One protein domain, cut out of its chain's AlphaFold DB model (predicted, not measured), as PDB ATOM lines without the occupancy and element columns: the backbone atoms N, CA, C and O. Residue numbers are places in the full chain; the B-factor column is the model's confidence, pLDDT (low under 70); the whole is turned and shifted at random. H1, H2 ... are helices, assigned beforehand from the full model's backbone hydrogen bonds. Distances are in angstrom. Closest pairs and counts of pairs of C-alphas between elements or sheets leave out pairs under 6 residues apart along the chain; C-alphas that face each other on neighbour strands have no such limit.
ATOM      1  N   LEU A   2     123.814  97.106 118.981       72.81
ATOM      2  CA  LEU A   2     124.958  97.262 118.061       72.81
ATOM      3  C   LEU A   2     125.082  96.135 117.017       72.81
ATOM      4  O   LEU A   2     125.274  96.417 115.839       72.81
ATOM      5  N   ALA A   3     124.887  94.877 117.422       66.38
ATOM      6  CA  ALA A   3     124.935  93.732 116.509       66.38
ATOM      7  C   ALA A   3     123.827  93.768 115.438       66.38
ATOM      8  O   ALA A   3     124.097  93.547 114.261       66.38
ATOM      9  N   ALA A   4     122.597  94.124 115.821       68.25
ATOM     10  CA  ALA A   4     121.484  94.258 114.879       68.25
ATOM     11  C   ALA A   4     121.740  95.383 113.865       68.25
ATOM     12  O   ALA A   4     121.501  95.209 112.672       68.25
ATOM     13  N   PHE A   5     122.295  96.508 114.327       78.06
ATOM     14  CA  PHE A   5     122.666  97.616 113.452       78.06
ATOM     15  C   PHE A   5     123.792  97.219 112.490       78.06
ATOM     16  O   PHE A   5     123.709  97.528 111.307       78.06
ATOM     17  N   ALA A   6     124.794  96.467 112.960       74.88
ATOM     18  CA  ALA A   6     125.883  95.957 112.130       74.88
ATOM     19  C   ALA A   6     125.394  94.996 111.033       74.88
ATOM     20  O   ALA A   6     125.825  95.119 109.890       74.88
ATOM     21  N   ILE A   7     124.457  94.089 111.340       73.50
ATOM     22  CA  ILE A   7     123.857  93.178 110.348       73.50
ATOM     23  C   ILE A   7     123.078  93.967 109.288       73.50
ATOM     24  O   ILE A   7     123.181  93.675 108.097       73.50
ATOM     25  N   LEU A   8     122.344  95.002 109.702       77.38
ATOM     26  CA  LEU A   8     121.580  95.861 108.797       77.38
ATOM     27  C   LEU A   8     122.514  96.686 107.894       77.38
ATOM     28  O   LEU A   8     122.307  96.758 106.683       77.38
ATOM     29  N   LEU A   9     123.596  97.232 108.457       79.56
ATOM     30  CA  LEU A   9     124.631  97.962 107.720       79.56
ATOM     31  C   LEU A   9     125.349  97.056 106.714       79.56
ATOM     32  O   LEU A   9     125.488  97.427 105.552       79.56
ATOM     33  N   LEU A  10     125.741  95.849 107.126       74.38
ATOM     34  CA  LEU A  10     126.335  94.845 106.241       74.38
ATOM     35  C   LEU A  10     125.365  94.421 105.134       74.38
ATOM     36  O   LEU A  10     125.790  94.279 103.990       74.38
ATOM     37  N   GLY A  11     124.070  94.292 105.433       73.56
ATOM     38  CA  GLY A  11     123.031  94.020 104.439       73.56
ATOM     39  C   GLY A  11     122.892  95.141 103.405       73.56
ATOM     40  O   GLY A  11     122.876  94.875 102.205       73.56
ATOM     41  N   ILE A  12     122.878  96.406 103.840       77.81
ATOM     42  CA  ILE A  12     122.822  97.575 102.944       77.81
ATOM     43  C   ILE A  12     124.095  97.683 102.090       77.81
ATOM     44  O   ILE A  12     124.024  97.963 100.890       77.81
ATOM     45  N   LEU A  13     125.268  97.452 102.687       75.19
ATOM     46  CA  LEU A  13     126.556  97.477 101.987       75.19
ATOM     47  C   LEU A  13     126.686  96.322 100.985       75.19
ATOM     48  O   LEU A  13     127.219  96.516  99.890       75.19
ATOM     49  N   SER A  14     126.159  95.145 101.325       75.12
ATOM     50  CA  SER A  14     126.083  93.997 100.423       75.12
ATOM     51  C   SER A  14     125.118  94.259  99.262       75.12
ATOM     52  O   SER A  14     125.476  94.032  98.107       75.12
ATOM     53  N   TYR A  15     123.952  94.863  99.526       71.06
ATOM     54  CA  TYR A  15     122.996  95.261  98.487       71.06
ATOM     55  C   TYR A  15     123.582  96.288  97.503       71.06
ATOM     56  O   TYR A  15     123.370  96.194  96.295       71.06
ATOM     57  N   LYS A  16     124.397  97.232  97.995       79.06
ATOM     58  CA  LYS A  16     125.143  98.190  97.157       79.06
ATOM     59  C   LYS A  16     126.354  97.584  96.425       79.06
ATOM     60  O   LYS A  16     127.095  98.332  95.792       79.06
ATOM     61  N   LYS A  17     126.559  96.259  96.486       71.75
ATOM     62  CA  LYS A  17     127.700  95.517  95.905       71.75
ATOM     63  C   LYS A  17     129.084  95.959  96.403       71.75
ATOM     64  O   LYS A  17     130.085  95.670  95.757       71.75
ATOM     65  N   ILE A  18     129.161  96.638  97.548       70.75
ATOM     66  CA  ILE A  18     130.442  97.052  98.144       70.75
ATOM     67  C   ILE A  18     131.128  95.849  98.810       70.75
ATOM     68  O   ILE A  18     132.351  95.749  98.812       70.75
ATOM     69  N   ILE A  19     130.335  94.918  99.351       70.88
ATOM     70  CA  ILE A  19     130.791  93.697 100.028       70.88
ATOM     71  C   ILE A  19     130.238  92.479  99.276       70.88
ATOM     72  O   ILE A  19     129.088  92.524  98.823       70.88
ATOM     73  N   PRO A  20     131.006  91.380  99.146       77.56
ATOM     74  CA  PRO A  20     130.515  90.168  98.506       77.56
ATOM     75  C   PRO A  20     129.327  89.570  99.271       77.56
ATOM     76  O   PRO A  20     129.371  89.388 100.488       77.56
ATOM     77  N   GLU A  21     128.280  89.216  98.525       78.88
ATOM     78  CA  GLU A  21     127.025  88.618  99.009       78.88
ATOM     79  C   GLU A  21     127.251  87.399  99.919       78.88
ATOM     80  O   GLU A  21     126.549  87.204 100.910       78.88
ATOM     81  N   ILE A  22     128.304  86.620  99.652       81.69
ATOM     82  CA  ILE A  22     128.628  85.427 100.436       81.69
ATOM     83  C   ILE A  22     128.995  85.735 101.893       81.69
ATOM     84  O   ILE A  22     128.633  84.964 102.776       81.69
ATOM     85  N   LEU A  23     129.653  86.867 102.175       84.06
ATOM     86  CA  LEU A  23     130.016  87.240 103.547       84.06
ATOM     87  C   LEU A  23     128.780  87.596 104.372       84.06
ATOM     88  O   LEU A  23     128.702  87.232 105.544       84.06
ATOM     89  N   PHE A  24     127.797  88.253 103.752       84.50
ATOM     90  CA  PHE A  24     126.524  88.553 104.399       84.50
ATOM     91  C   PHE A  24     125.797  87.266 104.806       84.50
ATOM     92  O   PHE A  24     125.408  87.123 105.964       84.50
ATOM     93  N   PHE A  25     125.688  86.290 103.895       86.56
ATOM     94  CA  PHE A  25     125.042  85.013 104.204       86.56
ATOM     95  C   PHE A  25     125.815  84.171 105.222       86.56
ATOM     96  O   PHE A  25     125.177  83.515 106.041       86.56
ATOM     97  N   ILE A  26     127.152  84.212 105.232       87.88
ATOM     98  CA  ILE A  26     127.954  83.537 106.266       87.88
ATOM     99  C   ILE A  26     127.604  84.090 107.649       87.88
ATOM    100  O   ILE A  26     127.240  83.321 108.533       87.88
ATOM    101  N   VAL A  27     127.639  85.413 107.831       89.31
ATOM    102  CA  VAL A  27     127.321  86.043 109.124       89.31
ATOM    103  C   VAL A  27     125.878  85.752 109.542       89.31
ATOM    104  O   VAL A  27     125.621  85.430 110.705       89.31
ATOM    105  N   LEU A  28     124.940  85.822 108.594       89.44
ATOM    106  CA  LEU A  28     123.524  85.564 108.841       89.44
ATOM    107  C   LEU A  28     123.279  84.111 109.281       89.44
ATOM    108  O   LEU A  28     122.600  83.883 110.280       89.44
ATOM    109  N   ILE A  29     123.862  83.134 108.578       90.88
ATOM    110  CA  ILE A  29     123.721  81.707 108.898       90.88
ATOM    111  C   ILE A  29     124.426  81.377 110.217       90.88
ATOM    112  O   ILE A  29     123.847  80.678 111.042       90.88
ATOM    113  N   SER A  30     125.626  81.905 110.472       91.38
ATOM    114  CA  SER A  30     126.317  81.703 111.752       91.38
ATOM    115  C   SER A  30     125.510  82.246 112.933       91.38
ATOM    116  O   SER A  30     125.391  81.565 113.949       91.38
ATOM    117  N   SER A  31     124.908  83.430 112.787       92.31
ATOM    118  CA  SER A  31     124.043  84.013 113.821       92.31
ATOM    119  C   SER A  31     122.796  83.154 114.048       92.31
ATOM    120  O   SER A  31     122.441  82.866 115.187       92.31
ATOM    121  N   LEU A  32     122.165  82.678 112.967       93.31
ATOM    122  CA  LEU A  32     121.006  81.790 113.045       93.31
ATOM    123  C   LEU A  32     121.341  80.465 113.744       93.31
ATOM    124  O   LEU A  32     120.563  80.000 114.575       93.31
ATOM    125  N   LEU A  33     122.489  79.857 113.432       93.75
ATOM    126  CA  LEU A  33     122.935  78.617 114.071       93.75
ATOM    127  C   LEU A  33     123.230  78.825 115.556       93.75
ATOM    128  O   LEU A  33     122.830  77.997 116.367       93.75
ATOM    129  N   PHE A  34     123.873  79.933 115.926       92.50
ATOM    130  CA  PHE A  34     124.126  80.262 117.327       92.50
ATOM    131  C   PHE A  34     122.824  80.405 118.125       92.50
ATOM    132  O   PHE A  34     122.667  79.773 119.170       92.50
ATOM    133  N   GLU A  35     121.857  81.158 117.599       91.94
ATOM    134  CA  GLU A  35     120.537  81.285 118.224       91.94
ATOM    135  C   GLU A  35     119.796  79.940 118.256       91.94
ATOM    136  O   GLU A  35     119.146  79.628 119.247       91.94
ATOM    137  N   SER A  36     119.954  79.086 117.234       92.88
ATOM    138  CA  SER A  36     119.391  77.723 117.231       92.88
ATOM    139  C   SER A  36     119.949  76.868 118.368       92.88
ATOM    140  O   SER A  36     119.204  76.102 118.974       92.88
ATOM    141  N   ILE A  37     121.249  76.993 118.668       91.75
ATOM    142  CA  ILE A  37     121.884  76.270 119.775       91.75
ATOM    143  C   ILE A  37     121.304  76.741 121.106       91.75
ATOM    144  O   ILE A  37     120.894  75.921 121.924       91.75
ATOM    145  N   MET A  38     121.246  78.059 121.311       89.94
ATOM    146  CA  MET A  38     120.738  78.649 122.551       89.94
ATOM    147  C   MET A  38     119.257  78.332 122.769       89.94
ATOM    148  O   MET A  38     118.866  77.941 123.867       89.94
ATOM    149  N   LEU A  39     118.438  78.441 121.721       90.75
ATOM    150  CA  LEU A  39     117.015  78.117 121.778       90.75
ATOM    151  C   LEU A  39     116.789  76.613 121.971       90.75
ATOM    152  O   LEU A  39     115.921  76.217 122.741       90.75
ATOM    153  N   GLY A  40     117.594  75.772 121.313       89.50
ATOM    154  CA  GLY A  40     117.573  74.324 121.503       89.50
ATOM    155  C   GLY A  40     117.919  73.938 122.939       89.50
ATOM    156  O   GLY A  40     117.213  73.139 123.543       89.50
ATOM    157  N   TYR A  41     118.942  74.563 123.527       86.69
ATOM    158  CA  TYR A  41     119.275  74.369 124.937       86.69
ATOM    159  C   TYR A  41     118.121  74.783 125.857       86.69
ATOM    160  O   TYR A  41     117.740  74.012 126.728       86.69
ATOM    161  N   GLN A  42     117.513  75.953 125.634       87.25
ATOM    162  CA  GLN A  42     116.339  76.385 126.405       87.25
ATOM    163  C   GLN A  42     115.171  75.402 126.261       87.25
ATOM    164  O   GLN A  42     114.517  75.105 127.251       87.25
ATOM    165  N   TYR A  43     114.959  74.844 125.066       86.12
ATOM    166  CA  TYR A  43     113.896  73.874 124.801       86.12
ATOM    167  C   TYR A  43     114.100  72.534 125.510       86.12
ATOM    168  O   TYR A  43     113.133  71.960 126.005       86.12
ATOM    169  N   PHE A  44     115.333  72.025 125.554       83.94
ATOM    170  CA  PHE A  44     115.619  70.720 126.154       83.94
ATOM    171  C   PHE A  44     115.939  70.786 127.650       83.94
ATOM    172  O   PHE A  44     115.663  69.827 128.357       83.94
ATOM    173  N   ALA A  45     116.529  71.880 128.133       80.94
ATOM    174  CA  ALA A  45     117.100  71.948 129.476       80.94
ATOM    175  C   ALA A  45     116.296  72.800 130.463       80.94
ATOM    176  O   ALA A  45     116.402  72.574 131.667       80.94
ATOM    177  N   SER A  46     115.544  73.803 129.993       76.31
ATOM    178  CA  SER A  46     114.989  74.855 130.854       76.31
ATOM    179  C   SER A  46     113.455  74.886 130.838       76.31
ATOM    180  O   SER A  46     112.848  74.732 129.779       76.31
ATOM    181  N   PRO A  47     112.797  75.127 131.989       65.06
ATOM    182  CA  PRO A  47     111.338  75.214 132.055       65.06
ATOM    183  C   PRO A  47     110.767  76.509 131.453       65.06
ATOM    184  O   PRO A  47     109.560  76.581 131.223       65.06
ATOM    185  N   GLU A  48     111.596  77.525 131.186       78.69
ATOM    186  CA  GLU A  48     111.140  78.825 130.690       78.69
ATOM    187  C   GLU A  48     111.815  79.219 129.374       78.69
ATOM    188  O   GLU A  48     113.035  79.197 129.221       78.69
ATOM    189  N   MET A  49     110.991  79.632 128.411       80.62
ATOM    190  CA  MET A  49     111.448  80.059 127.094       80.62
ATOM    191  C   MET A  49     111.652  81.570 127.033       80.62
ATOM    192  O   MET A  49     110.728  82.345 127.308       80.62
ATOM    193  N   CYS A  50     112.820  82.015 126.569       88.62
ATOM    194  CA  CYS A  50     113.084  83.439 126.410       88.62
ATOM    195  C   CYS A  50     112.326  84.023 125.201       88.62
ATOM    196  O   CYS A  50     112.660  83.762 124.039       88.62
ATOM    197  N   LYS A  51     111.328  84.880 125.466       88.88
ATOM    198  CA  LYS A  51     110.543  85.584 124.426       88.88
ATOM    199  C   LYS A  51     111.421  86.438 123.507       88.88
ATOM    200  O   LYS A  51     111.172  86.511 122.306       88.88
ATOM    201  N   PHE A  52     112.453  87.068 124.064       88.50
ATOM    202  CA  PHE A  52     113.380  87.902 123.302       88.50
ATOM    203  C   PHE A  52     114.215  87.073 122.313       88.50
ATOM    204  O   PHE A  52     114.311  87.443 121.142       88.50
ATOM    205  N   CYS A  53     114.734  85.916 122.744       90.25
ATOM    206  CA  CYS A  53     115.472  84.989 121.879       90.25
ATOM    207  C   CYS A  53     114.595  84.470 120.732       90.25
ATOM    208  O   CYS A  53     115.026  84.487 119.581       90.25
ATOM    209  N   MET A  54     113.336  84.103 121.007       90.00
ATOM    210  CA  MET A  54     112.395  83.725 119.942       90.00
ATOM    211  C   MET A  54     112.173  84.854 118.929       90.00
ATOM    212  O   MET A  54     112.110  84.598 117.728       90.00
ATOM    213  N   GLY A  55     112.070  86.100 119.401       91.75
ATOM    214  CA  GLY A  55     111.899  87.269 118.541       91.75
ATOM    215  C   GLY A  55     113.076  87.477 117.586       91.75
ATOM    216  O   GLY A  55     112.869  87.621 116.380       91.75
ATOM    217  N   ILE A  56     114.311  87.442 118.100       91.19
ATOM    218  CA  ILE A  56     115.522  87.557 117.268       91.19
ATOM    219  C   ILE A  56     115.611  86.387 116.288       91.19
ATOM    220  O   ILE A  56     115.862  86.598 115.102       91.19
ATOM    221  N   TYR A  57     115.363  85.167 116.758       92.38
ATOM    222  CA  TYR A  57     115.407  83.971 115.927       92.38
ATOM    223  C   TYR A  57     114.417  84.049 114.757       92.38
ATOM    224  O   TYR A  57     114.792  83.852 113.599       92.38
ATOM    225  N   ALA A  58     113.166  84.432 115.034       92.69
ATOM    226  CA  ALA A  58     112.150  84.641 114.009       92.69
ATOM    227  C   ALA A  58     112.562  85.737 113.012       92.69
ATOM    228  O   ALA A  58     112.417  85.560 111.802       92.69
ATOM    229  N   PHE A  59     113.130  86.844 113.497       91.56
ATOM    230  CA  PHE A  59     113.612  87.930 112.648       91.56
ATOM    231  C   PHE A  59     114.731  87.479 111.692       91.56
ATOM    232  O   PHE A  59     114.674  87.780 110.497       91.56
ATOM    233  N   LEU A  60     115.706  86.704 112.178       91.25
ATOM    234  CA  LEU A  60     116.786  86.153 111.351       91.25
ATOM    235  C   LEU A  60     116.259  85.183 110.284       91.25
ATOM    236  O   LEU A  60     116.692  85.251 109.131       91.25
ATOM    237  N   ILE A  61     115.291  84.328 110.636       91.94
ATOM    238  CA  ILE A  61     114.624  83.433 109.679       91.94
ATOM    239  C   ILE A  61     113.922  84.234 108.584       91.94
ATOM    240  O   ILE A  61     114.076  83.914 107.404       91.94
ATOM    241  N   VAL A  62     113.169  85.275 108.952       91.56
ATOM    242  CA  VAL A  62     112.442  86.112 107.988       91.56
ATOM    243  C   VAL A  62     113.410  86.811 107.037       91.56
ATOM    244  O   VAL A  62     113.189  86.782 105.827       91.56
ATOM    245  N   ILE A  63     114.509  87.378 107.547       89.31
ATOM    246  CA  ILE A  63     115.537  87.995 106.697       89.31
ATOM    247  C   ILE A  63     116.128  86.968 105.732       89.31
ATOM    248  O   ILE A  63     116.218  87.243 104.537       89.31
ATOM    249  N   LEU A  64     116.504  85.781 106.215       89.69
ATOM    250  CA  LEU A  64     117.087  84.740 105.369       89.69
ATOM    251  C   LEU A  64     116.102  84.270 104.287       89.69
ATOM    252  O   LEU A  64     116.484  84.117 103.125       89.69
ATOM    253  N   PHE A  65     114.832  84.093 104.654       90.31
ATOM    254  CA  PHE A  65     113.768  83.677 103.745       90.31
ATOM    255  C   PHE A  65     113.484  84.720 102.655       90.31
ATOM    256  O   PHE A  65     113.350  84.358 101.485       90.31
ATOM    257  N   LEU A  66     113.415  86.007 103.022       88.81
ATOM    258  CA  LEU A  66     113.183  87.105 102.078       88.81
ATOM    259  C   LEU A  66     114.409  87.408 101.212       88.81
ATOM    260  O   LEU A  66     114.256  87.838 100.072       88.81
ATOM    261  N   SER A  67     115.616  87.182 101.733       85.50
ATOM    262  CA  SER A  67     116.859  87.491 101.030       85.50
ATOM    263  C   SER A  67     117.142  86.502  99.896       85.50
ATOM    264  O   SER A  67     117.375  86.920  98.764       85.50
ATOM    265  N   SER A  68     117.101  85.188 100.157       85.75
ATOM    266  CA  SER A  68     117.342  84.185  99.113       85.75
ATOM    267  C   SER A  68     116.825  82.800  99.481       85.75
ATOM    268  O   SER A  68     117.295  82.155 100.420       85.75
ATOM    269  N   ARG A  69     115.935  82.264  98.636       85.69
ATOM    270  CA  ARG A  69     115.423  80.892  98.775       85.69
ATOM    271  C   ARG A  69     116.508  79.819  98.667       85.69
ATOM    272  O   ARG A  69     116.373  78.771  99.290       85.69
ATOM    273  N   LYS A  70     117.578  80.059  97.898       87.38
ATOM    274  CA  LYS A  70     118.667  79.080  97.734       87.38
ATOM    275  C   LYS A  70     119.450  78.909  99.035       87.38
ATOM    276  O   LYS A  70     119.638  77.783  99.482       87.38
ATOM    277  N   TYR A  71     119.853  80.016  99.660       86.69
ATOM    278  CA  TYR A  71     120.587  79.981 100.929       86.69
ATOM    279  C   TYR A  71     119.702  79.531 102.093       86.69
ATOM    280  O   TYR A  71     120.171  78.805 102.965       86.69
ATOM    281  N   PHE A  72     118.407  79.865 102.065       88.38
ATOM    282  CA  PHE A  72     117.439  79.343 103.028       88.38
ATOM    283  C   PHE A  72     117.380  77.807 103.019       88.38
ATOM    284  O   PHE A  72     117.503  77.184 104.070       88.38
ATOM    285  N   LEU A  73     117.276  77.181 101.839       89.69
ATOM    286  CA  LEU A  73     117.245  75.715 101.724       89.69
ATOM    287  C   LEU A  73     118.538  75.037 102.202       89.69
ATOM    288  O   LEU A  73     118.484  73.903 102.664       89.69
ATOM    289  N   ILE A  74     119.681  75.724 102.123       88.81
ATOM    290  CA  ILE A  74     120.964  75.231 102.646       88.81
ATOM    291  C   ILE A  74     121.022  75.347 104.179       88.81
ATOM    292  O   ILE A  74     121.594  74.484 104.839       88.81
ATOM    293  N   ALA A  75     120.420  76.386 104.760       89.12
ATOM    294  CA  ALA A  75     120.450  76.617 106.203       89.12
ATOM    295  C   ALA A  75     119.541  75.659 106.993       89.12
ATOM    296  O   ALA A  75     119.897  75.259 108.100       89.12
ATOM    297  N   VAL A  76     118.395  75.257 106.429       90.50
ATOM    298  CA  VAL A  76     117.440  74.335 107.076       90.50
ATOM    299  C   VAL A  76     118.098  73.042 107.588       90.50
ATOM    300  O   VAL A  76     117.971  72.764 108.782       90.50
ATOM    301  N   PRO A  77     118.822  72.249 106.769       92.75
ATOM    302  CA  PRO A  77     119.449  71.022 107.257       92.75
ATOM    303  C   PRO A  77     120.526  71.285 108.315       92.75
ATOM    304  O   PRO A  77     120.699  70.462 109.210       92.75
ATOM    305  N   ALA A  78     121.215  72.432 108.267       91.31
ATOM    306  CA  ALA A  78     122.200  72.797 109.282       91.31
ATOM    307  C   ALA A  78     121.539  73.043 110.649       91.31
ATOM    308  O   ALA A  78     121.988  72.498 111.655       91.31
ATOM    309  N   VAL A  79     120.428  73.788 110.683       92.56
ATOM    310  CA  VAL A  79     119.644  74.014 111.910       92.56
ATOM    311  C   VAL A  79     119.086  72.698 112.454       92.56
ATOM    312  O   VAL A  79     119.239  72.406 113.638       92.56
ATOM    313  N   VAL A  80     118.490  71.866 111.593       91.88
ATOM    314  CA  VAL A  80     117.949  70.556 111.995       91.88
ATOM    315  C   VAL A  80     119.048  69.654 112.558       91.88
ATOM    316  O   VAL A  80     118.837  69.009 113.581       91.88
ATOM    317  N   SER A  81     120.229  69.636 111.936       93.62
ATOM    318  CA  SER A  81     121.366  68.850 112.422       93.62
ATOM    319  C   SER A  81     121.821  69.292 113.811       93.62
ATOM    320  O   SER A  81     122.149  68.440 114.632       93.62
ATOM    321  N   VAL A  82     121.845  70.598 114.086       90.69
ATOM    322  CA  VAL A  82     122.203  71.131 115.406       90.69
ATOM    323  C   VAL A  82     121.162  70.744 116.455       90.69
ATOM    324  O   VAL A  82     121.529  70.278 117.529       90.69
ATOM    325  N   LEU A  83     119.871  70.884 116.145       89.12
ATOM    326  CA  LEU A  83     118.800  70.507 117.071       89.12
ATOM    327  C   LEU A  83     118.797  69.002 117.361       89.12
ATOM    328  O   LEU A  83     118.633  68.599 118.511       89.12
ATOM    329  N   MET A  84     119.042  68.176 116.341       88.88
ATOM    330  CA  MET A  84     119.225  66.735 116.521       88.88
ATOM    331  C   MET A  84     120.437  66.432 117.397       88.88
ATOM    332  O   MET A  84     120.321  65.632 118.320       88.88
ATOM    333  N   ALA A  85     121.576  67.089 117.160       89.00
ATOM    334  CA  ALA A  85     122.757  66.918 118.000       89.00
ATOM    335  C   ALA A  85     122.443  67.250 119.467       89.00
ATOM    336  O   ALA A  85     122.738  66.442 120.341       89.00
ATOM    337  N   LEU A  86     121.769  68.373 119.733       86.19
ATOM    338  CA  LEU A  86     121.365  68.765 121.087       86.19
ATOM    339  C   LEU A  86     120.411  67.771 121.750       86.19
ATOM    340  O   LEU A  86     120.524  67.560 122.951       86.19
ATOM    341  N   SER A  87     119.537  67.117 120.985       84.62
ATOM    342  CA  SER A  87     118.669  66.061 121.517       84.62
ATOM    343  C   SER A  87     119.438  64.813 121.965       84.62
ATOM    344  O   SER A  87     118.929  64.064 122.797       84.62
ATOM    345  N   PHE A  88     120.621  64.549 121.399       83.62
ATOM    346  CA  PHE A  88     121.483  63.435 121.808       83.62
ATOM    347  C   PHE A  88     122.391  63.782 122.982       83.62
ATOM    348  O   PHE A  88     122.839  62.880 123.692       83.62
ATOM    349  N   LEU A  89     122.680  65.067 123.197       83.25
ATOM    350  CA  LEU A  89     123.319  65.485 124.430       83.25
ATOM    351  C   LEU A  89     122.314  65.195 125.551       83.25
ATOM    352  O   LEU A  89     121.223  65.754 125.575       83.25
TER     353      LEU A  89
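What this domain is: This is residues 2 to 89 of the 222 residues of the protein "Glutaredoxin domain-containing protein" of uncultured Sulfurovum sp (UniProt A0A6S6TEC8). The long helix H2 is the core on which the other three helices pack: H3 and H4 open like a V along it, and H1 folds back from H2's first end. H2, H3 and H4 make an up-and-down bundle, each running against the one before. The 88 printed residues, all helix in class with H1 to H4 in order, are only just compact, close to loose: radius of gyration of the C-alphas 14.0 A, spans 44 by 26 by 17 A.

How they stand to each other: The hub, H2, residues 21 to 45, touches H4, residues 69 to 88, closest at C-alphas Gly 40 and Leu 83, 6.0 A. With residues 28 to 39 alone it touches H3, residues 51 to 67, as a hairpin, closest at C-alphas Glu 35 and Tyr 57, 6.2 A. H3 and H4 only just touch, only at the corner, with 3 pairs of C-alphas within 8 A. H1, residues 2 to 15, forms a hairpin with H2, closest at C-alphas Ser 14 and Glu 21, 5.6 A, and is apart from H3 and H4. Every O i to N i+4 pair is within hydrogen-bond range in H1, H2 and H3; in H4, 14 of 16.

Where its parts are: H2 is 36.1 A long, H4 29.5 A. C-alpha 2 is at (124.958, 97.262, 118.061), C-alpha 88 at (121.483, 63.435, 121.808).

The domain as a whole: The printed part has no cut. Residues 3, 4 and 47 are under pLDDT 70.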